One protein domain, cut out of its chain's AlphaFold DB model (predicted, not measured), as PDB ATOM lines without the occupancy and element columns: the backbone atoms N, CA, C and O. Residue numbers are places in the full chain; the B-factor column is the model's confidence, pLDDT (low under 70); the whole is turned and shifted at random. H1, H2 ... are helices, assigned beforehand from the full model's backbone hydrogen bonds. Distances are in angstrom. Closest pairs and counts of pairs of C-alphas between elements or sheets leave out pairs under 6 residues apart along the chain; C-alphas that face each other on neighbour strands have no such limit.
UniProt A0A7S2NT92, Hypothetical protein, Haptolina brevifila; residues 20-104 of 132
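What this domain is: This is residues 20 to 104 of the 132 residues of the protein "Hypothetical protein" of Haptolina brevifila (UniProt A0A7S2NT92). Two long helices, H1 and H5, make a V, with the later part of H1 against the first half of H5; H3 meets H5 farther along, and H4 folds back from H3. Small H2 sits near the start of H3, and a long link, residues 72 to 83, loops round the outside from H4 to H5. The printed part has 85 residues with five named helices, H1 to H5 in chain order, and no named strand: all helix. It is compact, with a radius of gyration of the C-alphas of 12.9 A and spans of 35 by 32 by 20 A.

How they stand to each other: Begin with H1, residues 20 to 33: its residues 27 to 32 alone touch H5, residues 84 to 100, and the closest C-alphas, of Ala 31 and Cys 87, are 5.1 A apart. These two run opposite ways at a steep tilt of 68 degrees, only just short of about perpendicular. Next, H2, residues 39 to 43, is close to but not clearly touching H3, residues 50 to 60; their closest C-alphas, of Leu 42 and Ala 50, are 6.5 A apart. H3 touches residues 90 to 94 of H5, closest at C-alphas 51 and 94, 5.2 A, and is only just about perpendicular to it at 72 degrees. H3 also touches H4, residues 62 to 71, closest at C-alphas 58 and 65, 5.4 A, at a steep tilt of 48 degrees, opposite ways. H1 is apart from H3 and H4. In the five helices every O i to N i+4 pair is within hydrogen-bond range.

Where its parts are: Find C-alpha 20 at (391.493, 205.100, 480.867); from there H1 runs 20.1 A to C-alpha 33. H2 spans 6.0 A, H3 15.0 A and H4 14.2 A. H5 runs 24.4 A to C-alpha 100 at (401.309, 223.269, 482.573).

The domain as a whole: Look at Phe 20 and Ala 63 for the C-alphas farthest apart, 36.4 A. The printed part has no cut; the link from H4 to H5 is long. Confidence is under 70 at residues 102 to 104.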
ATOM      1  N   PHE A  20     390.433 204.468 481.649       75.12
ATOM      2  CA  PHE A  20     391.493 205.100 480.867       75.12
ATOM      3  C   PHE A  20     391.348 204.826 479.360       75.12
ATOM      4  O   PHE A  20     391.729 205.663 478.545       75.12
ATOM      5  N   VAL A  21     390.766 203.684 478.988       83.50
ATOM      6  CA  VAL A  21     390.589 203.278 477.592       83.50
ATOM      7  C   VAL A  21     389.478 204.094 476.937       83.50
ATOM      8  O   VAL A  21     389.703 204.670 475.877       83.50
ATOM      9  N   ASP A  22     388.330 204.236 477.595       81.12
ATOM     10  CA  ASP A  22     387.219 205.078 477.164       81.12
ATOM     11  C   ASP A  22     387.650 206.553 477.085       81.12
ATOM     12  O   ASP A  22     387.245 207.279 476.173       81.12
ATOM     13  N   PHE A  23     388.499 207.011 478.015       82.94
ATOM     14  CA  PHE A  23     389.087 208.352 477.963       82.94
ATOM     15  C   PHE A  23     389.968 208.539 476.720       82.94
ATOM     16  O   PHE A  23     389.807 209.528 476.002       82.94
ATOM     17  N   LEU A  24     390.870 207.593 476.435       87.25
ATOM     18  CA  LEU A  24     391.712 207.645 475.239       87.25
ATOM     19  C   LEU A  24     390.886 207.554 473.951       87.25
ATOM     20  O   LEU A  24     391.156 208.283 472.999       87.25
ATOM     21  N   GLU A  25     389.856 206.711 473.915       88.75
ATOM     22  CA  GLU A  25     388.946 206.604 472.774       88.75
ATOM     23  C   GLU A  25     388.216 207.930 472.520       88.75
ATOM     24  O   GLU A  25     388.148 208.402 471.380       88.75
ATOM     25  N   ALA A  26     387.706 208.565 473.579       87.00
ATOM     26  CA  ALA A  26     387.071 209.874 473.493       87.00
ATOM     27  C   ALA A  26     388.054 210.950 473.010       87.00
ATOM     28  O   ALA A  26     387.711 211.743 472.131       87.00
ATOM     29  N   LEU A  27     389.287 210.945 473.526       90.25
ATOM     30  CA  LEU A  27     390.347 211.857 473.102       90.25
ATOM     31  C   LEU A  27     390.646 211.707 471.606       90.25
ATOM     32  O   LEU A  27     390.668 212.702 470.882       90.25
ATOM     33  N   CYS A  28     390.841 210.473 471.137       90.62
ATOM     34  CA  CYS A  28     391.104 210.181 469.733       90.62
ATOM     35  C   CYS A  28     389.955 210.666 468.847       90.62
ATOM     36  O   CYS A  28     390.195 211.350 467.858       90.62
ATOM     37  N   ARG A  29     388.698 210.403 469.219       88.19
ATOM     38  CA  ARG A  29     387.534 210.886 468.457       88.19
ATOM     39  C   ARG A  29     387.482 212.404 468.369       88.19
ATOM     40  O   ARG A  29     387.343 212.945 467.276       88.19
ATOM     41  N   LEU A  30     387.647 213.087 469.499       88.00
ATOM     42  CA  LEU A  30     387.661 214.549 469.537       88.00
ATOM     43  C   LEU A  30     388.807 215.127 468.707       88.00
ATOM     44  O   LEU A  30     388.631 216.145 468.043       88.00
ATOM     45  N   ALA A  31     389.972 214.481 468.730       90.94
ATOM     46  CA  ALA A  31     391.103 214.877 467.913       90.94
ATOM     47  C   ALA A  31     390.782 214.752 466.419       90.94
ATOM     48  O   ALA A  31     391.053 215.683 465.672       90.94
ATOM     49  N   LEU A  32     390.176 213.654 465.973       89.56
ATOM     50  CA  LEU A  32     389.908 213.426 464.547       89.56
ATOM     51  C   LEU A  32     388.810 214.333 463.981       89.56
ATOM     52  O   LEU A  32     388.856 214.677 462.807       89.56
ATOM     53  N   GLN A  33     387.852 214.753 464.807       85.75
ATOM     54  CA  GLN A  33     386.752 215.618 464.369       85.75
ATOM     55  C   GLN A  33     387.079 217.111 464.365       85.75
ATOM     56  O   GLN A  33     386.275 217.921 463.899       85.75
ATOM     57  N   LYS A  34     388.208 217.514 464.946       86.81
ATOM     58  CA  LYS A  34     388.526 218.931 465.097       86.81
ATOM     59  C   LYS A  34     389.094 219.493 463.795       86.81
ATOM     60  O   LYS A  34     389.956 218.885 463.165       86.81
ATOM     61  N   ALA A  35     388.648 220.692 463.427       90.31
ATOM     62  CA  ALA A  35     389.156 221.431 462.275       90.31
ATOM     63  C   ALA A  35     390.553 222.003 462.563       90.31
ATOM     64  O   ALA A  35     390.708 223.180 462.879       90.31
ATOM     65  N   TRP A  36     391.576 221.152 462.527       92.44
ATOM     66  CA  TRP A  36     392.943 221.575 462.809       92.44
ATOM     67  C   TRP A  36     393.507 222.485 461.706       92.44
ATOM     68  O   TRP A  36     393.280 222.225 460.519       92.44
ATOM     69  N   PRO A  37     394.293 223.518 462.068       92.44
ATOM     70  CA  PRO A  37     395.099 224.249 461.099       92.44
ATOM     71  C   PRO A  37     396.168 223.329 460.494       92.44
ATOM     72  O   PRO A  37     396.643 222.395 461.144       92.44
ATOM     73  N   SER A  38     396.580 223.607 459.257       91.06
ATOM     74  CA  SER A  38     397.751 222.947 458.676       91.06
ATOM     75  C   SER A  38     399.038 223.419 459.358       91.06
ATOM     76  O   SER A  38     399.086 224.490 459.968       91.06
ATOM     77  N   ASN A  39     400.114 222.643 459.210       89.56
ATOM     78  CA  ASN A  39     401.425 223.019 459.742       89.56
ATOM     79  C   ASN A  39     401.919 224.362 459.180       89.56
ATOM     80  O   ASN A  39     402.520 225.136 459.916       89.56
ATOM     81  N   ASP A  40     401.619 224.668 457.915       91.94
ATOM     82  CA  ASP A  40     402.003 225.940 457.291       91.94
ATOM     83  C   ASP A  40     401.265 227.132 457.903       91.94
ATOM     84  O   ASP A  40     401.838 228.209 458.056       91.94
ATOM     85  N   VAL A  41     399.987 226.947 458.252       91.94
ATOM     86  CA  VAL A  41     399.194 227.968 458.947       91.94
ATOM     87  C   VAL A  41     399.743 228.177 460.354       91.94
ATOM     88  O   VAL A  41     399.935 229.318 460.767       91.94
ATOM     89  N   LEU A  42     400.052 227.088 461.065       92.31
ATOM     90  CA  LEU A  42     400.590 227.166 462.418       92.31
ATOM     91  C   LEU A  42     401.974 227.833 462.442       92.31
ATOM     92  O   LEU A  42     402.203 228.709 463.269       92.31
ATOM     93  N   ALA A  43     402.854 227.500 461.493       91.56
ATOM     94  CA  ALA A  43     404.194 228.080 461.374       91.56
ATOM     95  C   ALA A  43     404.189 229.588 461.067       91.56
ATOM     96  O   ALA A  43     405.147 230.284 461.389       91.56
ATOM     97  N   LYS A  44     403.121 230.095 460.441       93.00
ATOM     98  CA  LYS A  44     402.922 231.530 460.171       93.00
ATOM     99  C   LYS A  44     402.189 232.253 461.300       93.00
ATOM    100  O   LYS A  44     401.985 233.460 461.207       93.00
ATOM    101  N   SER A  45     401.738 231.527 462.319       91.56
ATOM    102  CA  SER A  45     401.017 232.088 463.456       91.56
ATOM    103  C   SER A  45     401.949 232.299 464.645       91.56
ATOM    104  O   SER A  45     402.867 231.515 464.858       91.56
ATOM    105  N   ASP A  46     401.644 233.281 465.491       91.00
ATOM    106  CA  ASP A  46     402.335 233.472 466.778       91.00
ATOM    107  C   ASP A  46     401.839 232.499 467.870       91.00
ATOM    108  O   ASP A  46     401.879 232.811 469.060       91.00
ATOM    109  N   CYS A  47     401.265 231.355 467.482       90.50
ATOM    110  CA  CYS A  47     400.690 230.384 468.410       90.50
ATOM    111  C   CYS A  47     401.659 229.224 468.643       90.50
ATOM    112  O   CYS A  47     402.244 228.685 467.709       90.50
ATOM    113  N   VAL A  48     401.768 228.806 469.901       89.75
ATOM    114  CA  VAL A  48     402.622 227.703 470.355       89.75
ATOM    115  C   VAL A  48     402.106 226.358 469.844       89.75
ATOM    116  O   VAL A  48     402.890 225.491 469.460       89.75
ATOM    117  N   ASP A  49     400.784 226.182 469.799       92.62
ATOM    118  CA  ASP A  49     400.166 225.001 469.202       92.62
ATOM    119  C   ASP A  49     398.794 225.284 468.578       92.62
ATOM    120  O   ASP A  49     398.187 226.352 468.724       92.62
ATOM    121  N   ALA A  50     398.306 224.268 467.872       93.44
ATOM    122  CA  ALA A  50     397.064 224.297 467.124       93.44
ATOM    123  C   ALA A  50     395.825 224.583 467.993       93.44
ATOM    124  O   ALA A  50     394.871 225.197 467.517       93.44
ATOM    125  N   LEU A  51     395.814 224.175 469.266       91.88
ATOM    126  CA  LEU A  51     394.680 224.426 470.153       91.88
ATOM    127  C   LEU A  51     394.617 225.899 470.581       91.88
ATOM    128  O   LEU A  51     393.520 226.466 470.643       91.88
ATOM    129  N   GLN A  52     395.766 226.539 470.832       91.88
ATOM    130  CA  GLN A  52     395.809 227.992 471.063       91.88
ATOM    131  C   GLN A  52     395.455 228.755 469.800       91.88
ATOM    132  O   GLN A  52     394.680 229.702 469.898       91.88
ATOM    133  N   TYR A  53     395.933 228.317 468.633       94.25
ATOM    134  CA  TYR A  53     395.544 228.925 467.362       94.25
ATOM    135  C   TYR A  53     394.022 228.956 467.193       94.25
ATOM    136  O   TYR A  53     393.452 230.017 466.964       94.25
ATOM    137  N   LEU A  54     393.341 227.822 467.387       91.81
ATOM    138  CA  LEU A  54     391.881 227.754 467.255       91.81
ATOM    139  C   LEU A  54     391.155 228.615 468.293       91.81
ATOM    140  O   LEU A  54     390.160 229.265 467.973       91.81
ATOM    141  N   THR A  55     391.656 228.642 469.528       90.44
ATOM    142  CA  THR A  55     391.086 229.474 470.596       90.44
ATOM    143  C   THR A  55     391.243 230.961 470.286       90.44
ATOM    144  O   THR A  55     390.280 231.712 470.422       90.44
ATOM    145  N   LYS A  56     392.428 231.372 469.822       91.38
ATOM    146  CA  LYS A  56     392.728 232.745 469.415       91.38
ATOM    147  C   LYS A  56     391.887 233.150 468.207       91.38
ATOM    148  O   LYS A  56     391.210 234.167 468.264       91.38
ATOM    149  N   LEU A  57     391.828 232.308 467.174       92.19
ATOM    150  CA  LEU A  57     391.027 232.550 465.973       92.19
ATOM    151  C   LEU A  57     389.544 232.745 466.311       92.19
ATOM    152  O   LEU A  57     388.912 233.647 465.786       92.19
ATOM    153  N   LYS A  58     388.992 231.955 467.240       92.06
ATOM    154  CA  LYS A  58     387.599 232.103 467.685       92.06
ATOM    155  C   LYS A  58     387.303 233.465 468.327       92.06
ATOM    156  O   LYS A  58     386.164 233.919 468.250       92.06
ATOM    157  N   VAL A  59     388.283 234.064 469.004       91.19
ATOM    158  CA  VAL A  59     388.141 235.353 469.698       91.19
ATOM    159  C   VAL A  59     388.419 236.517 468.752       91.19
ATOM    160  O   VAL A  59     387.626 237.452 468.700       91.19
ATOM    161  N   ASP A  60     389.517 236.435 468.004       93.44
ATOM    162  CA  ASP A  60     390.024 237.529 467.178       93.44
ATOM    163  C   ASP A  60     389.266 237.642 465.845       93.44
ATOM    164  O   ASP A  60     388.983 238.748 465.391       93.44
ATOM    165  N   ASP A  61     388.900 236.508 465.232       93.38
ATOM    166  CA  ASP A  61     388.155 236.457 463.969       93.38
ATOM    167  C   ASP A  61     387.147 235.284 463.939       93.38
ATOM    168  O   ASP A  61     387.394 234.212 463.362       93.38
ATOM    169  N   PRO A  62     385.954 235.474 464.538       91.62
ATOM    170  CA  PRO A  62     384.908 234.456 464.557       91.62
ATOM    171  C   PRO A  62     384.438 234.013 463.162       91.62
ATOM    172  O   PRO A  62     383.925 232.898 463.021       91.62
ATOM    173  N   ALA A  63     384.577 234.871 462.143       93.19
ATOM    174  CA  ALA A  63     384.176 234.560 460.776       93.19
ATOM    175  C   ALA A  63     385.179 233.600 460.126       93.19
ATOM    176  O   ALA A  63     384.767 232.562 459.607       93.19
ATOM    177  N   ALA A  64     386.481 233.875 460.245       91.19
ATOM    178  CA  ALA A  64     387.527 232.960 459.792       91.19
ATOM    179  C   ALA A  64     387.496 231.629 460.553       91.19
ATOM    180  O   ALA A  64     387.660 230.569 459.950       91.19
ATOM    181  N   HIS A  65     387.206 231.650 461.859       91.94
ATOM    182  CA  HIS A  65     386.994 230.420 462.624       91.94
ATOM    183  C   HIS A  65     385.832 229.592 462.057       91.94
ATOM    184  O   HIS A  65     385.950 228.376 461.925       91.94
ATOM    185  N   ARG A  66     384.699 230.224 461.720       91.12
ATOM    186  CA  ARG A  66     383.558 229.518 461.122       91.12
ATOM    187  C   ARG A  66     383.905 228.950 459.747       91.12
ATOM    188  O   ARG A  66     383.633 227.779 459.516       91.12
ATOM    189  N   ALA A  67     384.559 229.739 458.896       91.31
ATOM    190  CA  ALA A  67     385.000 229.289 457.579       91.31
ATOM    191  C   ALA A  67     385.942 228.079 457.678       91.31
ATOM    192  O   ALA A  67     385.765 227.107 456.953       91.31
ATOM    193  N   LEU A  68     386.878 228.084 458.635       89.75
ATOM    194  CA  LEU A  68     387.764 226.946 458.889       89.75
ATOM    195  C   LEU A  68     386.985 225.694 459.322       89.75
ATOM    196  O   LEU A  68     387.295 224.594 458.871       89.75
ATOM    197  N   MET A  69     385.980 225.850 460.190       89.06
ATOM    198  CA  MET A  69     385.128 224.738 460.630       89.06
ATOM    199  C   MET A  69     384.300 224.160 459.479       89.06
ATOM    200  O   MET A  69     384.128 222.949 459.418       89.06
ATOM    201  N   GLU A  70     383.813 225.006 458.571       88.06
ATOM    202  CA  GLU A  70     383.061 224.590 457.382       88.06
ATOM    203  C   GLU A  70     383.969 223.914 456.342       88.06
ATOM    204  O   GLU A  70     383.639 222.837 455.853       88.06
ATOM    205  N   GLU A  71     385.145 224.484 456.054       86.75
ATOM    206  CA  GLU A  71     386.125 223.929 455.103       86.75
ATOM    207  C   GLU A  71     386.657 222.561 455.555       86.75
ATOM    208  O   GLU A  71     386.964 221.690 454.739       86.75
ATOM    209  N   ARG A  72     386.803 222.374 456.867       84.44
ATOM    210  CA  ARG A  72     387.370 221.165 457.476       84.44
ATOM    211  C   ARG A  72     386.311 220.273 458.113       84.44
ATOM    212  O   ARG A  72     386.666 219.384 458.882       84.44
ATOM    213  N   ALA A  73     385.032 220.497 457.822       78.31
ATOM    214  CA  ALA A  73     383.972 219.607 458.261       78.31
ATOM    215  C   ALA A  73     384.146 218.247 457.570       78.31
ATOM    216  O   ALA A  73     383.978 218.128 456.358       78.31
ATOM    217  N   VAL A  74     384.488 217.220 458.345       71.19
ATOM    218  CA  VAL A  74     384.632 215.852 457.841       71.19
ATOM    219  C   VAL A  74     383.470 215.005 458.370       71.19
ATOM    220  O   VAL A  74     383.219 215.012 459.581       71.19
ATOM    221  N   PRO A  75     382.732 214.293 457.496       74.50
ATOM    222  CA  PRO A  75     381.770 213.277 457.914       74.50
ATOM    223  C   PRO A  75     382.408 212.233 458.838       74.50
ATOM    224  O   PRO A  75     383.597 211.950 458.746       74.50
ATOM    225  N   TRP A  76     381.620 211.631 459.729       70.00
ATOM    226  CA  TRP A  76     382.137 210.675 460.722       70.00
ATOM    227  C   TRP A  76     382.833 209.446 460.106       70.00
ATOM    228  O   TRP A  76     383.669 208.810 460.742       70.00
ATOM    229  N   ASP A  77     382.457 209.099 458.882       78.12
ATOM    230  CA  ASP A  77     382.931 207.961 458.102       78.12
ATOM    231  C   ASP A  77     384.046 208.315 457.102       78.12
ATOM    232  O   ASP A  77     384.498 207.441 456.363       78.12
ATOM    233  N   ALA A  78     384.509 209.567 457.085       80.31
ATOM    234  CA  ALA A  78     385.558 210.032 456.190       80.31
ATOM    235  C   ALA A  78     386.889 210.269 456.924       80.31
ATOM    236  O   ALA A  78     386.935 210.572 458.118       80.31
ATOM    237  N   GLU A  79     387.991 210.124 456.187       82.88
ATOM    238  CA  GLU A  79     389.333 210.401 456.705       82.88
ATOM    239  C   GLU A  79     389.490 211.897 457.039       82.88
ATOM    240  O   GLU A  79     389.097 212.751 456.235       82.88
ATOM    241  N   PRO A  80     390.072 212.241 458.203       86.06
ATOM    242  CA  PRO A  80     390.348 213.622 458.575       86.06
ATOM    243  C   PRO A  80     391.284 214.322 457.583       86.06
ATOM    244  O   PRO A  80     392.117 213.711 456.918       86.06
ATOM    245  N   PHE A  81     391.201 215.654 457.557       85.94
ATOM    246  CA  PHE A  81     392.064 216.493 456.720       85.94
ATOM    247  C   PHE A  81     393.566 216.318 457.019       85.94
ATOM    248  O   PHE A  81     394.392 216.344 456.107       85.94
ATOM    249  N   LEU A  82     393.931 216.151 458.293       89.44
ATOM    250  CA  LEU A  82     395.293 215.811 458.707       89.44
ATOM    251  C   LEU A  82     395.379 214.323 459.026       89.44
ATOM    252  O   LEU A  82     394.397 213.716 459.443       89.44
ATOM    253  N   ARG A  83     396.586 213.751 458.937       91.81
ATOM    254  CA  ARG A  83     396.800 212.355 459.341       91.81
ATOM    255  C   ARG A  83     396.354 212.158 460.797       91.81
ATOM    256  O   ARG A  83     396.717 212.987 461.635       91.81
ATOM    257  N   PRO A  84     395.692 211.039 461.140       91.06
ATOM    258  CA  PRO A  84     395.208 210.773 462.496       91.06
ATOM    259  C   PRO A  84     396.233 211.029 463.610       91.06
ATOM    260  O   PRO A  84     395.914 211.656 464.620       91.06
ATOM    261  N   ALA A  85     397.490 210.627 463.402       91.88
ATOM    262  CA  ALA A  85     398.572 210.868 464.357       91.88
ATOM    263  C   ALA A  85     398.815 212.365 464.631       91.88
ATOM    264  O   ALA A  85     399.036 212.746 465.776       91.88
ATOM    265  N   GLN A  86     398.717 213.220 463.608       93.06
ATOM    266  CA  GLN A  86     398.894 214.670 463.743       93.06
ATOM    267  C   GLN A  86     397.712 215.313 464.473       93.06
ATOM    268  O   GLN A  86     397.908 216.200 465.300       93.06
ATOM    269  N   CYS A  87     396.490 214.839 464.218       92.69
ATOM    270  CA  CYS A  87     395.306 215.268 464.963       92.69
ATOM    271  C   CYS A  87     395.470 214.995 466.466       92.69
ATOM    272  O   CYS A  87     395.210 215.868 467.296       92.69
ATOM    273  N   ILE A  88     395.924 213.786 466.812       93.94
ATOM    274  CA  ILE A  88     396.150 213.368 468.201       93.94
ATOM    275  C   ILE A  88     397.293 214.173 468.825       93.94
ATOM    276  O   ILE A  88     397.141 214.678 469.934       93.94
ATOM    277  N   GLU A  89     398.405 214.351 468.110       94.25
ATOM    278  CA  GLU A  89     399.542 215.151 468.571       94.25
ATOM    279  C   GLU A  89     399.128 216.593 468.900       94.25
ATOM    280  O   GLU A  89     399.454 217.096 469.976       94.25
ATOM    281  N   ASN A  90     398.346 217.232 468.025       94.50
ATOM    282  CA  ASN A  90     397.817 218.578 468.246       94.50
ATOM    283  C   ASN A  90     396.923 218.657 469.490       94.50
ATOM    284  O   ASN A  90     397.025 219.609 470.267       94.50
ATOM    285  N   MET A  91     396.067 217.652 469.704       94.25
ATOM    286  CA  MET A  91     395.219 217.579 470.894       94.25
ATOM    287  C   MET A  91     396.054 217.428 472.169       94.25
ATOM    288  O   MET A  91     395.852 218.170 473.127       94.25
ATOM    289  N   VAL A  92     396.999 216.486 472.182       93.75
ATOM    290  CA  VAL A  92     397.817 216.181 473.362       93.75
ATOM    291  C   VAL A  92     398.724 217.355 473.723       93.75
ATOM    292  O   VAL A  92     398.763 217.727 474.892       93.75
ATOM    293  N   LYS A  93     399.388 217.991 472.748       93.25
ATOM    294  CA  LYS A  93     400.203 219.195 472.993       93.25
ATOM    295  C   LYS A  93     399.381 220.317 473.618       93.25
ATOM    296  O   LYS A  93     399.789 220.870 474.633       93.25
ATOM    297  N   GLY A  94     398.194 220.577 473.067       91.12
ATOM    298  CA  GLY A  94     397.282 221.573 473.617       91.12
ATOM    299  C   GLY A  94     396.862 221.251 475.052       91.12
ATOM    300  O   GLY A  94     396.891 222.132 475.903       91.12
ATOM    301  N   LEU A  95     396.520 219.994 475.352       90.00
ATOM    302  CA  LEU A  95     396.160 219.577 476.711       90.00
ATOM    303  C   LEU A  95     397.326 219.685 477.699       90.00
ATOM    304  O   LEU A  95     397.109 220.131 478.821       90.00
ATOM    305  N   ILE A  96     398.540 219.295 477.295       90.44
ATOM    306  CA  ILE A  96     399.744 219.441 478.125       90.44
ATOM    307  C   ILE A  96     399.952 220.917 478.458       90.44
ATOM    308  O   ILE A  96     400.032 221.255 479.635       90.44
ATOM    309  N   ARG A  97     399.920 221.802 477.453       89.44
ATOM    310  CA  ARG A  97     400.055 223.246 477.673       89.44
ATOM    311  C   ARG A  97     398.984 223.782 478.625       89.44
ATOM    312  O   ARG A  97     399.305 224.502 479.561       89.44
ATOM    313  N   GLU A  98     397.715 223.415 478.433       86.25
ATOM    314  CA  GLU A  98     396.621 223.850 479.318       86.25
ATOM    315  C   GLU A  98     396.807 223.384 480.774       86.25
ATOM    316  O   GLU A  98     396.363 224.065 481.701       86.25
ATOM    317  N   VAL A  99     397.454 222.234 480.989       84.06
ATOM    318  CA  VAL A  99     397.783 221.720 482.327       84.06
ATOM    319  C   VAL A  99     398.999 222.433 482.922       84.06
ATOM    320  O   VAL A  99     398.975 222.766 484.106       84.06
ATOM    321  N   GLU A 100     400.044 222.670 482.128       83.25
ATOM    322  CA  GLU A 100     401.309 223.269 482.573       83.25
ATOM    323  C   GLU A 100     401.198 224.779 482.816       83.25
ATOM    324  O   GLU A 100     401.618 225.279 483.859       83.25
ATOM    325  N   GLU A 101     400.605 225.509 481.876       75.31
ATOM    326  CA  GLU A 101     400.487 226.972 481.918       75.31
ATOM    327  C   GLU A 101     399.187 227.430 482.601       75.31
ATOM    328  O   GLU A 101     399.011 228.607 482.931       75.31
ATOM    329  N   GLY A 102     398.264 226.491 482.839       60.72
ATOM    330  CA  GLY A 102     396.868 226.798 483.120       60.72
ATOM    331  C   GLY A 102     396.165 227.312 481.861       60.72
ATOM    332  O   GLY A 102     396.794 227.725 480.890       60.72
ATOM    333  N   SER A 103     394.831 227.309 481.861       55.16
ATOM    334  CA  SER A 103     394.079 227.858 480.733       55.16
ATOM    335  C   SER A 103     394.430 229.334 480.540       55.16
ATOM    336  O   SER A 103     393.954 230.171 481.305       55.16
ATOM    337  N   GLY A 104     395.251 229.646 479.536       46.44
ATOM    338  CA  GLY A 104     395.737 230.992 479.205       46.44
ATOM    339  C   GLY A 104     394.647 231.950 478.719       46.44
ATOM    340  O   GLY A 104     394.918 233.116 478.430       46.44
TER     341      GLY A 104